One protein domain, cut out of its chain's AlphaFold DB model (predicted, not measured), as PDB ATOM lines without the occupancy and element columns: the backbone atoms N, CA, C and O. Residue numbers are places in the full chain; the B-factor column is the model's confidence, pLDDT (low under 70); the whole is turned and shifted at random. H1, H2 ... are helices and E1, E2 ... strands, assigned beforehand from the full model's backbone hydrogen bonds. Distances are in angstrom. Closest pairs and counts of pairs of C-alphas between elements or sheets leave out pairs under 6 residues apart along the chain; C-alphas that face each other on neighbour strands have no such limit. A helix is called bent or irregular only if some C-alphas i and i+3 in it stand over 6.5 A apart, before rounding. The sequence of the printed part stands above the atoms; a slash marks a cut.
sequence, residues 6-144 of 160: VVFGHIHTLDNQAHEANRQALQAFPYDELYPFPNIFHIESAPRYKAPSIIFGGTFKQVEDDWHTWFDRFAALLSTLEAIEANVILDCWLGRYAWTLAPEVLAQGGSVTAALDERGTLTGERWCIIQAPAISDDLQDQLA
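What this domain is: This is residues 6 to 144 of the 160 residues of an uncharacterized protein of Deinococcus deserti (strain DSM 17065 / CIP 109153 / LMG 22923 / VCD115) (UniProt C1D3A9). A twisted wall of six strands has two helices, H1 and H2, running along one face, while the other face is largely bare. Near one end of the strands the short helices H3 and H4 follow E5, and at the other end H5 packs on residues 64 to 68 of H2. The 139 printed residues hold five named helices and six named strands, in the order E1 H1 E2 E3 H2 E4 E5 H3 H4 E6 H5, and the class is mixed. The sheet runs E2 E3 E1 E4 E5 E6, all antiparallel. The whole is compact, with a radius of gyration of the C-alphas of 15.1 A and spans of 44 by 31 by 27 A.

Where its parts are: E1, residues 6 to 13, begins with C-alpha 6 at (446.463, 22.948, 700.152) and is 22.6 A long. H1, residues 18 to 28, measures 15.2 A. E2 is residues 41 to 44, and E3, residues 53 to 60, spans 22.7 A. H2, residues 63 to 78, spans 19.0 A, with a kink of 46 degrees near residue 70; it is irregular, C-alphas 65 and 68 being 8.2 A apart. E4, residues 83 to 92, and E5, residues 95 to 103, span 26.8 A and 26.9 A. H3 is residues 104 to 107, H4 residues 112 to 119 and E6 residues 127 to 131. H5, residues 137 to 143, is irregular, with C-alphas 138 and 141 7.3 A apart; it ends with C-alpha 143 at (456.929, 26.119, 709.162).

How they stand to each other: In the sheet, N 42 and O 55 of the hairpin E2 and E3 are 2.8 A apart, N 7 and O 58 of E1 and E3 2.9 A, N 8 and O 89 of E1 and E4 3.0 A, N 88 and O 99 of the hairpin E4 and E5 2.9 A, and N 128 and O 102 of E5 and E6 2.9 A, within hydrogen-bond range. E1, H1, E2 and E3, H2, E4 are split strand-helix-strand units, each with another strand between its two, and right-handed crossovers. On the same face, H1 runs along E3 at a height over the sheet of 8.6 A, and H2 along E4 at 8.3 A. H2 touches H5 with residues 64 to 68 alone, at a steep tilt of 55 degrees, the same way; the closest C-alphas, of Trp 67 and Leu 143, are 6.1 A apart. H3 and H4 are close but not clearly touching, the C-alphas of Leu 106 and Val 112 being closest at 6.9 A. Every O i to N i+4 pair is within range in H1 and H4, but 10 of 12 in H2 and 1 of 3 in H5, where 3 of 4 O i to N i+3 pairs are; H3 is too short for an O i to N i+4 pair.

The domain as a whole: The two C-alphas farthest apart, of Arg 48 and Asp 138, are 45.2 A apart. The printed part has no cut, and H1 to E2 is the one long link, residues 29 to 40. The mean pLDDT of the printed part is 89.7, with residues 45 to 51 under 70.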
ATOM      1  N   VAL A   6     447.842  22.557 699.874       95.00
ATOM      2  CA  VAL A   6     446.463  22.948 700.152       95.00
ATOM      3  C   VAL A   6     446.431  23.594 701.522       95.00
ATOM      4  O   VAL A   6     446.907  23.007 702.490       95.00
ATOM      5  N   VAL A   7     445.859  24.792 701.599       96.19
ATOM      6  CA  VAL A   7     445.592  25.459 702.875       96.19
ATOM      7  C   VAL A   7     444.094  25.529 703.065       96.19
ATOM      8  O   VAL A   7     443.387  26.004 702.177       96.19
ATOM      9  N   PHE A   8     443.602  25.031 704.191       97.06
ATOM     10  CA  PHE A   8     442.173  25.003 704.480       97.06
ATOM     11  C   PHE A   8     441.896  25.031 705.975       97.06
ATOM     12  O   PHE A   8     442.772  24.755 706.793       97.06
ATOM     13  N   GLY A   9     440.660  25.353 706.337       96.38
ATOM     14  CA  GLY A   9     440.283  25.462 707.733       96.38
ATOM     15  C   GLY A   9     438.964  26.180 707.941       96.38
ATOM     16  O   GLY A   9     438.155  26.324 707.020       96.38
ATOM     17  N   HIS A  10     438.751  26.612 709.178       95.62
ATOM     18  CA  HIS A  10     437.584  27.396 709.549       95.62
ATOM     19  C   HIS A  10     437.916  28.409 710.645       95.62
ATOM     20  O   HIS A  10     438.836  28.214 711.437       95.62
ATOM     21  N   ILE A  11     437.138  29.482 710.694       95.62
ATOM     22  CA  ILE A  11     437.190  30.527 711.714       95.62
ATOM     23  C   ILE A  11     435.826  30.546 712.392       95.62
ATOM     24  O   ILE A  11     434.802  30.732 711.728       95.62
ATOM     25  N   HIS A  12     435.818  30.348 713.704       92.75
ATOM     26  CA  HIS A  12     434.620  30.421 714.521       92.75
ATOM     27  C   HIS A  12     434.334  31.889 714.847       92.75
ATOM     28  O   HIS A  12     435.097  32.551 715.558       92.75
ATOM     29  N   THR A  13     433.241  32.406 714.287       90.81
ATOM     30  CA  THR A  13     432.818  33.795 714.498       90.81
ATOM     31  C   THR A  13     431.965  33.934 715.756       90.81
ATOM     32  O   THR A  13     431.413  32.946 716.239       90.81
ATOM     33  N   LEU A  14     431.855  35.155 716.282       86.94
ATOM     34  CA  LEU A  14     431.133  35.430 717.525       86.94
ATOM     35  C   LEU A  14     429.646  35.037 717.458       86.94
ATOM     36  O   LEU A  14     429.168  34.244 718.267       86.94
ATOM     37  N   ASP A  15     428.906  35.611 716.510       83.44
ATOM     38  CA  ASP A  15     427.476  35.375 716.329       83.44
ATOM     39  C   ASP A  15     426.985  35.824 714.937       83.44
ATOM     40  O   ASP A  15     427.744  36.269 714.073       83.44
ATOM     41  N   ASN A  16     425.679  35.695 714.689       78.75
ATOM     42  CA  ASN A  16     425.079  36.100 713.415       78.75
ATOM     43  C   ASN A  16     425.029  37.628 713.213       78.75
ATOM     44  O   ASN A  16     424.867  38.062 712.076       78.75
ATOM     45  N   GLN A  17     425.153  38.444 714.266       80.94
ATOM     46  CA  GLN A  17     425.213  39.906 714.129       80.94
ATOM     47  C   GLN A  17     426.589  40.333 713.603       80.94
ATOM     48  O   GLN A  17     426.672  41.178 712.712       80.94
ATOM     49  N   ALA A  18     427.647  39.662 714.061       85.31
ATOM     50  CA  ALA A  18     429.014  39.807 713.573       85.31
ATOM     51  C   ALA A  18     429.200  39.384 712.102       85.31
ATOM     52  O   ALA A  18     430.176  39.773 711.463       85.31
ATOM     53  N   HIS A  19     428.268  38.614 711.531       86.25
ATOM     54  CA  HIS A  19     428.374  38.083 710.169       86.25
ATOM     55  C   HIS A  19     428.558  39.177 709.107       86.25
ATOM     56  O   HIS A  19     429.402  39.054 708.221       86.25
ATOM     57  N   GLU A  20     427.793  40.265 709.200       87.31
ATOM     58  CA  GLU A  20     427.872  41.370 708.242       87.31
ATOM     59  C   GLU A  20     429.171  42.175 708.405       87.31
ATOM     60  O   GLU A  20     429.807  42.512 707.408       87.31
ATOM     61  N   ALA A  21     429.613  42.404 709.646       90.88
ATOM     62  CA  ALA A  21     430.899  43.041 709.932       90.88
ATOM     63  C   ALA A  21     432.067  42.204 709.381       90.88
ATOM     64  O   ALA A  21     432.919  42.723 708.662       90.88
ATOM     65  N   ASN A  22     432.048  40.888 709.611       93.38
ATOM     66  CA  ASN A  22     433.045  39.956 709.085       93.38
ATOM     67  C   ASN A  22     433.030  39.891 707.558       93.38
ATOM     68  O   ASN A  22     434.085  39.853 706.930       93.38
ATOM     69  N   ARG A  23     431.849  39.931 706.930       92.00
ATOM     70  CA  ARG A  23     431.730  40.003 705.469       92.00
ATOM     71  C   ARG A  23     432.380  41.274 704.917       92.00
ATOM     72  O   ARG A  23     433.073  41.205 703.904       92.00
ATOM     73  N   GLN A  24     432.171  42.419 705.565       92.44
ATOM     74  CA  GLN A  24     432.788  43.688 705.169       92.44
ATOM     75  C   GLN A  24     434.305  43.673 705.386       92.44
ATOM     76  O   GLN A  24     435.045  44.063 704.485       92.44
ATOM     77  N   ALA A  25     434.772  43.159 706.525       94.06
ATOM     78  CA  ALA A  25     436.194  43.000 706.821       94.06
ATOM     79  C   ALA A  25     436.889  42.093 705.793       94.06
ATOM     80  O   ALA A  25     437.922  42.470 705.241       94.06
ATOM     81  N   LEU A  26     436.273  40.956 705.444       94.44
ATOM     82  CA  LEU A  26     436.759  40.069 704.389       94.44
ATOM     83  C   LEU A  26     436.815  40.762 703.028       94.44
ATOM     84  O   LEU A  26     437.719  40.463 702.269       94.44
ATOM     85  N   GLN A  27     435.884  41.657 702.692       93.56
ATOM     86  CA  GLN A  27     435.901  42.385 701.415       93.56
ATOM     87  C   GLN A  27     436.943  43.506 701.375       93.56
ATOM     88  O   GLN A  27     437.480  43.800 700.310       93.56
ATOM     89  N   ALA A  28     437.202  44.141 702.517       93.94
ATOM     90  CA  ALA A  28     438.138  45.252 702.635       93.94
ATOM     91  C   ALA A  28     439.596  44.802 702.823       93.94
ATOM     92  O   ALA A  28     440.505  45.621 702.679       93.94
ATOM     93  N   PHE A  29     439.833  43.532 703.166       95.50
ATOM     94  CA  PHE A  29     441.178  43.032 703.418       95.50
ATOM     95  C   PHE A  29     442.042  43.072 702.141       95.50
ATOM     96  O   PHE A  29     441.596  42.626 701.079       95.50
ATOM     97  N   PRO A  30     443.285  43.582 702.215       93.25
ATOM     98  CA  PRO A  30     444.170  43.689 701.060       93.25
ATOM     99  C   PRO A  30     444.829  42.335 700.749       93.25
ATOM    100  O   PRO A  30     445.988  42.111 701.097       93.25
ATOM    101  N   TYR A  31     444.083  41.424 700.119       92.25
ATOM    102  CA  TYR A  31     444.631  40.153 699.632       92.25
ATOM    103  C   TYR A  31     445.669  40.370 698.536       92.25
ATOM    104  O   TYR A  31     445.603  41.334 697.768       92.25
ATOM    105  N   ASP A  32     446.564  39.401 698.405       87.62
ATOM    106  CA  ASP A  32     447.403  39.304 697.223       87.62
ATOM    107  C   ASP A  32     446.557  38.770 696.058       87.62
ATOM    108  O   ASP A  32     445.793  37.819 696.219       87.62
ATOM    109  N   GLU A  33     446.690  39.340 694.858       76.62
ATOM    110  CA  GLU A  33     445.875  38.909 693.708       76.62
ATOM    111  C   GLU A  33     446.091  37.430 693.342       76.62
ATOM    112  O   GLU A  33     445.200  36.793 692.780       76.62
ATOM    113  N   LEU A  34     447.273  36.879 693.648       72.69
ATOM    114  CA  LEU A  34     447.660  35.525 693.248       72.69
ATOM    115  C   LEU A  34     448.431  34.737 694.322       72.69
ATOM    116  O   LEU A  34     448.299  33.514 694.357       72.69
ATOM    117  N   TYR A  35     449.257  35.382 695.160       78.75
ATOM    118  CA  TYR A  35     450.172  34.697 696.087       78.75
ATOM    119  C   TYR A  35     450.841  35.670 697.084       78.75
ATOM    120  O   TYR A  35     451.141  36.789 696.671       78.75
ATOM    121  N   PRO A  36     451.188  35.251 698.317       84.62
ATOM    122  CA  PRO A  36     450.846  33.972 698.936       84.62
ATOM    123  C   PRO A  36     449.418  33.929 699.475       84.62
ATOM    124  O   PRO A  36     448.898  32.832 699.647       84.62
ATOM    125  N   PHE A  37     448.753  35.070 699.691       91.12
ATOM    126  CA  PHE A  37     447.494  35.125 700.435       91.12
ATOM    127  C   PHE A  37     446.301  35.641 699.595       91.12
ATOM    128  O   PHE A  37     445.827  36.761 699.803       91.12
ATOM    129  N   PRO A  38     445.796  34.848 698.628       91.81
ATOM    130  CA  PRO A  38     444.618  35.171 697.838       91.81
ATOM    131  C   PRO A  38     443.336  35.013 698.651       91.81
ATOM    132  O   PRO A  38     443.285  34.321 699.672       91.81
ATOM    133  N   ASN A  39     442.257  35.605 698.148       93.62
ATOM    134  CA  ASN A  39     440.942  35.447 698.751       93.62
ATOM    135  C   ASN A  39     440.399  34.021 698.533       93.62
ATOM    136  O   ASN A  39     439.893  33.691 697.460       93.62
ATOM    137  N   ILE A  40     440.498  33.191 699.571       93.69
ATOM    138  CA  ILE A  40     440.006  31.804 699.613       93.69
ATOM    139  C   ILE A  40     438.919  31.604 700.679       93.69
ATOM    140  O   ILE A  40     438.632  30.472 701.068       93.69
ATOM    141  N   PHE A  41     438.353  32.702 701.188       94.50
ATOM    142  CA  PHE A  41     437.471  32.722 702.350       94.50
ATOM    143  C   PHE A  41     436.006  32.791 701.923       94.50
ATOM    144  O   PHE A  41     435.606  33.619 701.103       94.50
ATOM    145  N   HIS A  42     435.189  31.932 702.518       90.19
ATOM    146  CA  HIS A  42     433.756  31.869 702.299       90.19
ATOM    147  C   HIS A  42     433.025  31.937 703.635       90.19
ATOM    148  O   HIS A  42     433.275  31.141 704.538       90.19
ATOM    149  N   ILE A  43     432.115  32.898 703.768       86.62
ATOM    150  CA  ILE A  43     431.314  33.046 704.978       86.62
ATOM    151  C   ILE A  43     430.016  32.251 704.823       86.62
ATOM    152  O   ILE A  43     429.219  32.516 703.922       86.62
ATOM    153  N   GLU A  44     429.793  31.271 705.699       78.19
ATOM    154  CA  GLU A  44     428.544  30.514 705.720       78.19
ATOM    155  C   GLU A  44     427.638  31.050 706.828       78.19
ATOM    156  O   GLU A  44     427.981  31.052 708.014       78.19
ATOM    157  N   SER A  45     426.456  31.539 706.443       68.62
ATOM    158  CA  SER A  45     425.438  31.893 707.430       68.62
ATOM    159  C   SER A  45     424.865  30.611 708.033       68.62
ATOM    160  O   SER A  45     424.417  29.716 707.316       68.62
ATOM    161  N   ALA A  46     424.861  30.521 709.362       66.75
ATOM    162  CA  ALA A  46     424.326  29.376 710.088       66.75
ATOM    163  C   ALA A  46     423.083  29.799 710.895       66.75
ATOM    164  O   ALA A  46     423.115  29.877 712.122       66.75
ATOM    165  N   PRO A  47     421.932  30.067 710.250       64.00
ATOM    166  CA  PRO A  47     420.743  30.556 710.955       64.00
ATOM    167  C   PRO A  47     420.177  29.545 711.969       64.00
ATOM    168  O   PRO A  47     419.420  29.926 712.858       64.00
ATOM    169  N   ARG A  48     420.532  28.256 711.851       62.47
ATOM    170  CA  ARG A  48     420.073  27.178 712.748       62.47
ATOM    171  C   ARG A  48     421.087  26.767 713.813       62.47
ATOM    172  O   ARG A  48     420.686  26.239 714.846       62.47
ATOM    173  N   TYR A  49     422.371  27.005 713.575       57.47
ATOM    174  CA  TYR A  49     423.460  26.609 714.459       57.47
ATOM    175  C   TYR A  49     424.103  27.911 714.908       57.47
ATOM    176  O   TYR A  49     424.660  28.610 714.077       57.47
ATOM    177  N   LYS A  50     423.959  28.288 716.183       62.97
ATOM    178  CA  LYS A  50     424.334  29.603 716.756       62.97
ATOM    179  C   LYS A  50     425.831  29.983 716.638       62.97
ATOM    180  O   LYS A  50     426.275  30.875 717.345       62.97
ATOM    181  N   ALA A  51     426.581  29.313 715.774       64.38
ATOM    182  CA  ALA A  51     427.999  29.447 715.512       64.38
ATOM    183  C   ALA A  51     428.218  29.644 713.998       64.38
ATOM    184  O   ALA A  51     428.548  28.686 713.291       64.38
ATOM    185  N   PRO A  52     427.980  30.851 713.450       77.88
ATOM    186  CA  PRO A  52     428.420  31.149 712.095       77.88
ATOM    187  C   PRO A  52     429.935  30.962 711.994       77.88
ATOM    188  O   PRO A  52     430.681  31.165 712.956       77.88
ATOM    189  N   SER A  53     430.395  30.527 710.829       89.12
ATOM    190  CA  SER A  53     431.802  30.213 710.598       89.12
ATOM    191  C   SER A  53     432.237  30.717 709.230       89.12
ATOM    192  O   SER A  53     431.453  30.740 708.278       89.12
ATOM    193  N   ILE A  54     433.498  31.119 709.132       93.06
ATOM    194  CA  ILE A  54     434.153  31.372 707.848       93.06
ATOM    195  C   ILE A  54     434.931  30.111 707.507       93.06
ATOM    196  O   ILE A  54     435.812  29.713 708.262       93.06
ATOM    197  N   ILE A  55     434.611  29.479 706.388       94.19
ATOM    198  CA  ILE A  55     435.345  28.331 705.861       94.19
ATOM    199  C   ILE A  55     436.321  28.852 704.814       94.19
ATOM    200  O   ILE A  55     435.999  29.766 704.058       94.19
ATOM    201  N   PHE A  56     437.519  28.285 704.750       95.56
ATOM    202  CA  PHE A  56     438.473  28.647 703.711       95.56
ATOM    203  C   PHE A  56     439.210  27.431 703.171       95.56
ATOM    204  O   PHE A  56     439.396  26.430 703.866       95.56
ATOM    205  N   GLY A  57     439.609  27.522 701.906       94.81
ATOM    206  CA  GLY A  57     440.267  26.437 701.193       94.81
ATOM    207  C   GLY A  57     440.868  26.908 699.875       94.81
ATOM    208  O   GLY A  57     440.152  27.386 699.000       94.81
ATOM    209  N   GLY A  58     442.179  26.753 699.722       92.75
ATOM    210  CA  GLY A  58     442.919  27.156 698.533       92.75
ATOM    211  C   GLY A  58     444.018  26.167 698.178       92.75
ATOM    212  O   GLY A  58     444.598  25.520 699.048       92.75
ATOM    213  N   THR A  59     444.316  26.060 696.884       92.88
ATOM    214  CA  THR A  59     445.453  25.285 696.377       92.88
ATOM    215  C   THR A  59     446.560  26.216 695.914       92.88
ATOM    216  O   THR A  59     446.306  27.132 695.133       92.88
ATOM    217  N   PHE A  60     447.788  25.919 696.312       91.75
ATOM    218  CA  PHE A  60     448.961  26.750 696.115       91.75
ATOM    219  C   PHE A  60     450.089  25.958 695.469       91.75
ATOM    220  O   PHE A  60     450.183  24.732 695.588       91.75
ATOM    221  N   LYS A  61     450.977  26.679 694.792       88.88
ATOM    222  CA  LYS A  61     452.249  26.131 694.342       88.88
ATOM    223  C   LYS A  61     453.290  26.460 695.412       88.88
ATOM    224  O   LYS A  61     453.770  27.581 695.427       88.88
ATOM    225  N   GLN A  62     453.605  25.489 696.267       87.81
ATOM    226  CA  GLN A  62     454.696  25.563 697.252       87.81
ATOM    227  C   GLN A  62     454.540  26.639 698.347       87.81
ATOM    228  O   GLN A  62     455.498  27.316 698.695       87.81
ATOM    229  N   VAL A  63     453.338  26.806 698.914       91.88
ATOM    230  CA  VAL A  63     453.097  27.805 699.984       91.88
ATOM    231  C   VAL A  63     453.913  27.551 701.257       91.88
ATOM    232  O   VAL A  63     454.106  28.467 702.042       91.88
ATOM    233  N   GLU A  64     454.397  26.326 701.465       92.69
ATOM    234  CA  GLU A  64     455.298  25.963 702.559       92.69
ATOM    235  C   GLU A  64     456.611  26.761 702.552       92.69
ATOM    236  O   GLU A  64     457.193  26.962 703.612       92.69
ATOM    237  N   ASP A  65     457.061  27.255 701.394       91.50
ATOM    238  CA  ASP A  65     458.271  28.084 701.284       91.50
ATOM    239  C   ASP A  65     458.022  29.529 701.760       91.50
ATOM    240  O   ASP A  65     458.933  30.190 702.254       91.50
ATOM    241  N   ASP A  66     456.774  30.003 701.681       92.19
ATOM    242  CA  ASP A  66     456.342  31.336 702.123       92.19
ATOM    243  C   ASP A  66     455.364  31.260 703.303       92.19
ATOM    244  O   ASP A  66     454.558  32.171 703.525       92.19
ATOM    245  N   TRP A  67     455.419  30.165 704.068       93.00
ATOM    246  CA  TRP A  67     454.430  29.876 705.102       93.00
ATOM    247  C   TRP A  67     454.371  30.966 706.165       93.00
ATOM    248  O   TRP A  67     453.280  31.376 706.546       93.00
ATOM    249  N   HIS A  68     455.520  31.502 706.582       91.81
ATOM    250  CA  HIS A  68     455.582  32.638 707.506       91.81
ATOM    251  C   HIS A  68     454.776  33.834 706.996       91.81
ATOM    252  O   HIS A  68     453.891  34.325 707.686       91.81
ATOM    253  N   THR A  69     455.018  34.244 705.748       91.69
ATOM    254  CA  THR A  69     454.308  35.360 705.118       91.69
ATOM    255  C   THR A  69     452.811  35.079 705.027       91.69
ATOM    256  O   THR A  69     451.997  35.951 705.331       91.69
ATOM    257  N   TRP A  70     452.433  33.861 704.624       94.31
ATOM    258  CA  TRP A  70     451.033  33.445 704.554       94.31
ATOM    259  C   TRP A  70     450.360  33.521 705.931       94.31
ATOM    260  O   TRP A  70     449.274  34.084 706.068       94.31
ATOM    261  N   PHE A  71     451.015  32.983 706.957       94.38
ATOM    262  CA  PHE A  71     450.476  32.866 708.307       94.38
ATOM    263  C   PHE A  71     450.397  34.224 709.017       94.38
ATOM    264  O   PHE A  71     449.418  34.493 709.711       94.38
ATOM    265  N   ASP A  72     451.350  35.125 708.775       92.44
ATOM    266  CA  ASP A  72     451.299  36.506 709.264       92.44
ATOM    267  C   ASP A  72     450.128  37.278 708.647       92.44
ATOM    268  O   ASP A  72     449.388  37.974 709.347       92.44
ATOM    269  N   ARG A  73     449.904  37.123 707.332       94.75
ATOM    270  CA  ARG A  73     448.734  37.698 706.647       94.75
ATOM    271  C   ARG A  73     447.432  37.113 707.180       94.75
ATOM    272  O   ARG A  73     446.472  37.859 707.368       94.75
ATOM    273  N   PHE A  74     447.413  35.815 707.473       96.25
ATOM    274  CA  PHE A  74     446.276  35.158 708.103       96.25
ATOM    275  C   PHE A  74     445.982  35.735 709.490       96.25
ATOM    276  O   PHE A  74     444.851  36.129 709.749       96.25
ATOM    277  N   ALA A  75     446.986  35.874 710.359       95.62
ATOM    278  CA  ALA A  75     446.815  36.479 711.680       95.62
ATOM    279  C   ALA A  75     446.374  37.952 711.602       95.62
ATOM    280  O   ALA A  75     445.521  38.395 712.378       95.62
ATOM    281  N   ALA A  76     446.894  38.706 710.629       94.62
ATOM    282  CA  ALA A  76     446.448  40.069 710.360       94.62
ATOM    283  C   ALA A  76     444.978  40.114 709.920       94.62
ATOM    284  O   ALA A  76     444.240  40.977 710.391       94.62
ATOM    285  N   LEU A  77     444.533  39.178 709.072       96.62
ATOM    286  CA  LEU A  77     443.122  39.036 708.712       96.62
ATOM    287  C   LEU A  77     442.278  38.705 709.943       96.62
ATOM    288  O   LEU A  77     441.270  39.356 710.170       96.62
ATOM    289  N   LEU A  78     442.687  37.737 710.762       96.81
ATOM    290  CA  LEU A  78     441.954  37.371 711.976       96.81
ATOM    291  C   LEU A  78     441.761  38.565 712.921       96.81
ATOM    292  O   LEU A  78     440.707  38.709 713.534       96.81
ATOM    293  N   SER A  79     442.742  39.465 712.979       96.12
ATOM    294  CA  SER A  79     442.679  40.688 713.786       96.12
ATOM    295  C   SER A  79     441.638  41.700 713.278       96.12
ATOM    296  O   SER A  79     441.319  42.645 713.992       96.12
ATOM    297  N   THR A  80     441.087  41.549 712.068       96.31
ATOM    298  CA  THR A  80     439.999  42.408 711.557       96.31
ATOM    299  C   THR A  80     438.609  41.804 711.749       96.31
ATOM    300  O   THR A  80     437.617  42.454 711.421       96.31
ATOM    301  N   LEU A  81     438.527  40.579 712.274       95.44
ATOM    302  CA  LEU A  81     437.291  39.814 712.385       95.44
ATOM    303  C   LEU A  81     436.769  39.785 713.824       95.44
ATOM    304  O   LEU A  81     437.517  39.697 714.792       95.44
ATOM    305  N   GLU A  82     435.449  39.754 713.944       94.44
ATOM    306  CA  GLU A  82     434.726  39.367 715.152       94.44
ATOM    307  C   GLU A  82     434.711  37.835 715.250       94.44
ATOM    308  O   GLU A  82     433.756  37.156 714.835       94.44
ATOM    309  N   ALA A  83     435.818  37.277 715.735       93.44
ATOM    310  CA  ALA A  83     436.049  35.843 715.831       93.44
ATOM    311  C   ALA A  83     436.733  35.453 717.145       93.44
ATOM    312  O   ALA A  83     437.437  36.249 717.761       93.44
ATOM    313  N   ILE A  84     436.505  34.210 717.565       93.31
ATOM    314  CA  ILE A  84     436.968  33.688 718.860       93.31
ATOM    315  C   ILE A  84     438.000  32.571 718.718       93.31
ATOM    316  O   ILE A  84     438.774  32.336 719.640       93.31
ATOM    317  N   GLU A  85     438.021  31.886 717.577       94.56
ATOM    318  CA  GLU A  85     438.950  30.791 717.309       94.56
ATOM    319  C   GLU A  85     439.158  30.635 715.801       94.56
ATOM    320  O   GLU A  85     438.244  30.873 715.006       94.56
ATOM    321  N   ALA A  86     440.348  30.203 715.399       96.75
ATOM    322  CA  ALA A  86     440.650  29.837 714.027       96.75
ATOM    323  C   ALA A  86     441.460  28.545 713.980       96.75
ATOM    324  O   ALA A  86     442.444  28.390 714.697       96.75
ATOM    325  N   ASN A  87     441.072  27.642 713.088       96.75
ATOM    326  CA  ASN A  87     441.781  26.405 712.803       96.75
ATOM    327  C   ASN A  87     442.293  26.466 711.367       96.75
ATOM    328  O   ASN A  87     441.501  26.618 710.438       96.75
ATOM    329  N   VAL A  88     443.604  26.327 711.184       96.94
ATOM    330  CA  VAL A  88     444.259  26.338 709.872       96.94
ATOM    331  C   VAL A  88     445.087  25.079 709.679       96.94
ATOM    332  O   VAL A  88     445.806  24.645 710.576       96.94
ATOM    333  N   ILE A  89     444.972  24.485 708.495       96.94
ATOM    334  CA  ILE A  89     445.662  23.262 708.107       96.94
ATOM    335  C   ILE A  89     446.446  23.525 706.826       96.94
ATOM    336  O   ILE A  89     445.874  23.976 705.834       96.94
ATOM    337  N   LEU A  90     447.734  23.188 706.850       96.50
ATOM    338  CA  LEU A  90     448.596  23.078 705.678       96.50
ATOM    339  C   LEU A  90     448.776  21.598 705.337       96.50
ATOM    340  O   LEU A  90     449.255  20.827 706.166       96.50
ATOM    341  N   ASP A  91     448.415  21.211 704.120       95.69
ATOM    342  CA  ASP A  91     448.669  19.887 703.549       95.69
ATOM    343  C   ASP A  91     449.593  20.046 702.338       95.69
ATOM    344  O   ASP A  91     449.226  20.667 701.339       95.69
ATOM    345  N   CYS A  92     450.827  19.563 702.445       94.31
ATOM    346  CA  CYS A  92     451.863  19.725 701.429       94.31
ATOM    347  C   CYS A  92     452.748  18.473 701.348       94.31
ATOM    348  O   CYS A  92     452.539  17.482 702.048       94.31
ATOM    349  N   TRP A  93     453.766  18.496 700.488       92.62
ATOM    350  CA  TRP A  93     454.661  17.348 700.308       92.62
ATOM    351  C   TRP A  93     455.531  17.041 701.541       92.62
ATOM    352  O   TRP A  93     456.012  15.915 701.659       92.62
ATOM    353  N   LEU A  94     455.706  18.005 702.452       92.12
ATOM    354  CA  LEU A  94     456.393  17.818 703.737       92.12
ATOM    355  C   LEU A  94     455.527  17.059 704.755       92.12
ATOM    356  O   LEU A  94     456.053  16.391 705.642       92.12
ATOM    357  N   GLY A  95     454.201  17.136 704.617       93.25
ATOM    358  CA  GLY A  95     453.248  16.533 705.536       93.25
ATOM    359  C   GLY A  95     451.999  17.387 705.733       93.25
ATOM    360  O   GLY A  95     451.707  18.303 704.960       93.25
ATOM    361  N   ARG A  96     451.264  17.072 706.805       94.88
ATOM    362  CA  ARG A  96     450.039  17.769 707.201       94.88
ATOM    363  C   ARG A  96     450.187  18.367 708.593       94.88
ATOM    364  O   ARG A  96     450.442  17.648 709.555       94.88
ATOM    365  N   TYR A  97     449.955  19.668 708.688       95.75
ATOM    366  CA  TYR A  97     450.205  20.477 709.876       95.75
ATOM    367  C   TYR A  97     448.959  21.292 710.207       95.75
ATOM    368  O   TYR A  97     448.328  21.837 709.304       95.75
ATOM    369  N   ALA A  98     448.583  21.348 711.484       95.81
ATOM    370  CA  ALA A  98     447.381  22.030 711.943       95.81
ATOM    371  C   ALA A  98     447.709  22.962 713.110       95.81
ATOM    372  O   ALA A  98     448.336  22.531 714.077       95.81
ATOM    373  N   TRP A  99     447.250  24.207 713.017       95.62
ATOM    374  CA  TRP A  99     447.363  25.210 714.068       95.62
ATOM    375  C   TRP A  99     445.975  25.667 714.491       95.62
ATOM    376  O   TRP A  99     445.106  25.902 713.646       95.62
ATOM    377  N   THR A 100     445.809  25.856 715.796       96.00
ATOM    378  CA  THR A 100     444.639  26.507 716.380       96.00
ATOM    379  C   THR A 100     445.080  27.816 717.006       96.00
ATOM    380  O   THR A 100     446.065  27.861 717.754       96.00
ATOM    381  N   LEU A 101     444.358  28.884 716.688       95.94
ATOM    382  CA  LEU A 101     444.610  30.226 717.174       95.94
ATOM    383  C   LEU A 101     443.392  30.770 717.912       95.94
ATOM    384  O   LEU A 101     442.256  30.446 717.568       95.94
ATOM    385  N   ALA A 102     443.645  31.659 718.865       95.12
ATOM    386  CA  ALA A 102     442.624  32.442 719.550       95.12
ATOM    387  C   ALA A 102     443.122  33.880 719.796       95.12
ATOM    388  O   ALA A 102     444.342  34.101 719.840       95.12
ATOM    389  N   PRO A 103     442.217  34.857 719.991       94.38
ATOM    390  CA  PRO A 103     442.571  36.171 720.514       94.38
ATOM    391  C   PRO A 103     443.351  36.051 721.829       94.38
ATOM    392  O   PRO A 103     443.023  35.220 722.679       94.38
ATOM    393  N   GLU A 104     444.366  36.893 722.019       92.25
ATOM    394  CA  GLU A 104     445.275  36.859 723.170       92.25
ATOM    395  C   GLU A 104     444.518  36.911 724.503       92.25
ATOM    396  O   GLU A 104     444.807  36.121 725.404       92.25
ATOM    397  N   VAL A 105     443.489  37.761 724.598       90.81
ATOM    398  CA  VAL A 105     442.637  37.863 725.793       90.81
ATOM    399  C   VAL A 105     441.984  36.527 726.156       90.81
ATOM    400  O   VAL A 105     441.898  36.183 727.333       90.81
ATOM    401  N   LEU A 106     441.557  35.740 725.163       90.62
ATOM    402  CA  LEU A 106     440.910  34.444 725.376       90.62
ATOM    403  C   LEU A 106     441.945  33.356 725.663       90.62
ATOM    404  O   LEU A 106     441.745  32.536 726.557       90.62
ATOM    405  N   ALA A 107     443.083  33.384 724.965       88.75
ATOM    406  CA  ALA A 107     444.196  32.465 725.200       88.75
ATOM    407  C   ALA A 107     444.741  32.570 726.640       88.75
ATOM    408  O   ALA A 107     445.125  31.565 727.241       88.75
ATOM    409  N   GLN A 108     444.710  33.773 727.224       88.31
ATOM    410  CA  GLN A 108     445.095  34.045 728.615       88.31
ATOM    411  C   GLN A 108     444.004  33.693 729.647       88.31
ATOM    412  O   GLN A 108     444.193  33.916 730.843       88.31
ATOM    413  N   GLY A 109     442.877  33.113 729.219       85.00
ATOM    414  CA  GLY A 109     441.777  32.698 730.096       85.00
ATOM    415  C   GLY A 109     440.716  33.772 730.344       85.00
ATOM    416  O   GLY A 109     439.878  33.605 731.232       85.00
ATOM    417  N   GLY A 110     440.730  34.868 729.583       85.56
ATOM    418  CA  GLY A 110     439.655  35.855 729.575       85.56
ATOM    419  C   GLY A 110     438.351  35.295 728.998       85.56
ATOM    420  O   GLY A 110     438.323  34.285 728.296       85.56
ATOM    421  N   SER A 111     437.243  35.972 729.300       89.50
ATOM    422  CA  SER A 111     435.919  35.635 728.769       89.50
ATOM    423  C   SER A 111     435.560  36.541 727.597       89.50
ATOM    424  O   SER A 111     435.773  37.752 727.665       89.50
ATOM    425  N   VAL A 112     434.925  35.967 726.571       87.06
ATOM    426  CA  VAL A 112     434.343  36.712 725.442       87.06
ATOM    427  C   VAL A 112     433.403  37.810 725.940       87.06
ATOM    428  O   VAL A 112     433.493  38.944 725.484       87.06
ATOM    429  N   THR A 113     432.547  37.509 726.921       87.75
ATOM    430  CA  THR A 113     431.601  38.488 727.477       87.75
ATOM    431  C   THR A 113     432.325  39.669 728.113       87.75
ATOM    432  O   THR A 113     431.987  40.807 727.823       87.75
ATOM    433  N   ALA A 114     433.367  39.413 728.906       87.31
ATOM    434  CA  ALA A 114     434.132  40.480 729.552       87.31
ATOM    435  C   ALA A 114     434.863  41.362 728.524       87.31
ATOM    436  O   ALA A 114     434.842  42.584 728.633       87.31
ATOM    437  N   ALA A 115     435.454  40.745 727.496       87.00
ATOM    438  CA  ALA A 115     436.134  41.461 726.420       87.00
ATOM    439  C   ALA A 115     435.175  42.367 725.622       87.00
ATOM    440  O   ALA A 115     435.543  43.487 725.257       87.00
ATOM    441  N   LEU A 116     433.951  41.891 725.371       88.56
ATOM    442  CA  LEU A 116     432.904  42.659 724.697       88.56
ATOM    443  C   LEU A 116     432.308  43.749 725.593       88.56
ATOM    444  O   LEU A 116     432.045  44.837 725.099       88.56
ATOM    445  N   ASP A 117     432.138  43.506 726.891       90.56
ATOM    446  CA  ASP A 117     431.644  44.528 727.823       90.56
ATOM    447  C   ASP A 117     432.630  45.702 727.951       90.56
ATOM    448  O   ASP A 117     432.216  46.854 728.084       90.56
ATOM    449  N   GLU A 118     433.936  45.428 727.889       89.06
ATOM    450  CA  GLU A 118     434.978  46.451 728.011       89.06
ATOM    451  C   GLU A 118     435.186  47.256 726.718       89.06
ATOM    452  O   GLU A 118     435.325  48.480 726.768       89.06
ATOM    453  N   ARG A 119     435.223  46.588 725.556       87.31
ATOM    454  CA  ARG A 119     435.612  47.219 724.277       87.31
ATOM    455  C   ARG A 119     434.517  47.250 723.218       87.31
ATOM    456  O   ARG A 119     434.637  47.996 722.251       87.31
ATOM    457  N   GLY A 120     433.475  46.441 723.365       88.88
ATOM    458  CA  GLY A 120     432.392  46.296 722.389       88.88
ATOM    459  C   GLY A 120     432.748  45.493 721.135       88.88
ATOM    460  O   GLY A 120     431.893  45.352 720.267       88.88
ATOM    461  N   THR A 121     433.981  44.992 721.012       90.75
ATOM    462  CA  THR A 121     434.493  44.309 719.813       90.75
ATOM    463  C   THR A 121     435.678  43.400 720.154       90.75
ATOM    464  O   THR A 121     436.393  43.648 721.131       90.75
ATOM    465  N   LEU A 122     435.891  42.356 719.346       91.12
ATOM    466  CA  LEU A 122     437.121  41.553 719.323       91.12
ATOM    467  C   LEU A 122     438.070  41.947 718.180       91.12
ATOM    468  O   LEU A 122     439.164  41.396 718.063       91.12
ATOM    469  N   THR A 123     437.684  42.909 717.341       93.88
ATOM    470  CA  THR A 123     438.574  43.449 716.308       93.88
ATOM    471  C   THR A 123     439.756  44.197 716.929       93.88
ATOM    472  O   THR A 123     439.676  44.764 718.018       93.88
ATOM    473  N   GLY A 124     440.888  44.185 716.230       92.44
ATOM    474  CA  GLY A 124     442.156  44.747 716.691       92.44
ATOM    475  C   GLY A 124     442.913  43.861 717.680       92.44
ATOM    476  O   GLY A 124     444.032  44.209 718.056       92.44
ATOM    477  N   GLU A 125     442.342  42.725 718.084       92.06
ATOM    478  CA  GLU A 125     443.016  41.796 718.979       92.06
ATOM    479  C   GLU A 125     444.214  41.130 718.333       92.06
ATOM    480  O   GLU A 125     444.166  40.696 717.181       92.06
ATOM    481  N   ARG A 126     445.279  40.970 719.120       93.19
ATOM    482  CA  ARG A 126     446.389  40.111 718.726       93.19
ATOM    483  C   ARG A 126     445.951  38.654 718.820       93.19
ATOM    484  O   ARG A 126     445.339  38.245 719.801       93.19
ATOM    485  N   TRP A 127     446.322  37.856 717.827       94.38
ATOM    486  CA  TRP A 127     446.068  36.418 717.818       94.38
ATOM    487  C   TRP A 127     447.299  35.631 718.257       94.38
ATOM    488  O   TRP A 127     448.435  35.996 717.948       94.38
ATOM    489  N   CYS A 128     447.056  34.546 718.987       94.00
ATOM    490  CA  CYS A 128     448.077  33.654 719.528       94.00
ATOM    491  C   CYS A 128     447.801  32.215 719.095       94.00
ATOM    492  O   CYS A 128     446.646  31.818 718.956       94.00
ATOM    493  N   ILE A 129     448.855  31.416 718.938       94.25
ATOM    494  CA  ILE A 129     448.744  29.971 718.729       94.25
ATOM    495  C   ILE A 129     448.477  29.317 720.085       94.25
ATOM    496  O   ILE A 129     449.301  29.421 720.995       94.25
ATOM    497  N   ILE A 130     447.342  28.629 720.201       93.19
ATOM    498  CA  ILE A 130     446.960  27.857 721.394       93.19
ATOM    499  C   ILE A 130     447.213  26.357 721.221       93.19
ATOM    500  O   ILE A 130     447.418  25.642 722.200       93.19
ATOM    501  N   GLN A 131     447.288  25.890 719.971       92.75
ATOM    502  CA  GLN A 131     447.719  24.541 719.625       92.75
ATOM    503  C   GLN A 131     448.596  24.583 718.372       92.75
ATOM    504  O   GLN A 131     448.189  25.113 717.339       92.75
ATOM    505  N   ALA A 132     449.796  24.007 718.466       91.00
ATOM    506  CA  ALA A 132     450.746  23.880 717.364       91.00
ATOM    507  C   ALA A 132     450.935  22.399 716.985       91.00
ATOM    508  O   ALA A 132     450.825  21.528 717.857       91.00
ATOM    509  N   PRO A 133     451.236  22.086 715.713       91.06
ATOM    510  CA  PRO A 133     451.547  20.726 715.307       91.06
ATOM    511  C   PRO A 133     452.940  20.322 715.803       91.06
ATOM    512  O   PRO A 133     453.799  21.166 716.060       91.06
ATOM    513  N   ALA A 134     453.187  19.016 715.897       87.62
ATOM    514  CA  ALA A 134     454.541  18.512 716.090       87.62
ATOM    515  C   ALA A 134     455.332  18.709 714.788       87.62
ATOM    516  O   ALA A 134     455.056  18.050 713.784       87.62
ATOM    517  N   ILE A 135     456.292  19.632 714.805       88.00
ATOM    518  CA  ILE A 135     457.185  19.933 713.681       88.00
ATOM    519  C   ILE A 135     458.575  19.411 714.052       88.00
ATOM    520  O   ILE A 135     459.051  19.656 715.160       88.00
ATOM    521  N   SER A 136     459.210  18.653 713.157       87.12
ATOM    522  CA  SER A 136     460.593  18.203 713.345       87.12
ATOM    523  C   SER A 136     461.559  19.386 713.322       87.12
ATOM    524  O   SER A 136     461.310  20.351 712.604       87.12
ATOM    525  N   ASP A 137     462.687  19.279 714.023       86.69
ATOM    526  CA  ASP A 137     463.698  20.346 714.098       86.69
ATOM    527  C   ASP A 137     464.124  20.860 712.712       86.69
ATOM    528  O   ASP A 137     464.177  22.068 712.501       86.69
ATOM    529  N   ASP A 138     464.276  19.961 711.734       86.62
ATOM    530  CA  ASP A 138     464.644  20.293 710.347       86.62
ATOM    531  C   ASP A 138     463.614  21.165 709.598       86.62
ATOM    532  O   ASP A 138     463.930  21.730 708.554       86.62
ATOM    533  N   LEU A 139     462.376  21.252 710.094       87.56
ATOM    534  CA  LEU A 139     461.275  21.998 709.473       87.56
ATOM    535  C   LEU A 139     460.823  23.202 710.308       87.56
ATOM    536  O   LEU A 139     459.937  23.940 709.869       87.56
ATOM    537  N   GLN A 140     461.401  23.420 711.496       84.50
ATOM    538  CA  GLN A 140     461.013  24.539 712.357       84.50
ATOM    539  C   GLN A 140     461.249  25.882 711.664       84.50
ATOM    540  O   GLN A 140     460.331  26.693 711.598       84.50
ATOM    541  N   ASP A 141     462.417  26.070 711.050       82.94
ATOM    542  CA  ASP A 141     462.774  27.319 710.361       82.94
ATOM    543  C   ASP A 141     461.933  27.600 709.108       82.94
ATOM    544  O   ASP A 141     461.999  28.701 708.567       82.94
ATOM    545  N   GLN A 142     461.168  26.616 708.623       85.94
ATOM    546  CA  GLN A 142     460.305  26.746 707.447       85.94
ATOM    547  C   GLN A 142     458.831  26.931 707.824       85.94
ATOM    548  O   GLN A 142     458.123  27.693 707.169       85.94
ATOM    549  N   LEU A 143     458.357  26.231 708.859       87.69
ATOM    550  CA  LEU A 143     456.929  26.119 709.162       87.69
ATOM    551  C   LEU A 143     456.504  26.762 710.491       87.69
ATOM    552  O   LEU A 143     455.300  26.869 710.733       87.69
ATOM    553  N   ALA A 144     457.429  27.160 711.369       82.31
ATOM    554  CA  ALA A 144     457.085  27.746 712.665       82.31
ATOM    555  C   ALA A 144     456.778  29.252 712.532       82.31
ATOM    556  O   ALA A 144     457.702  30.031 712.329       82.31
TER     557      ALA A 144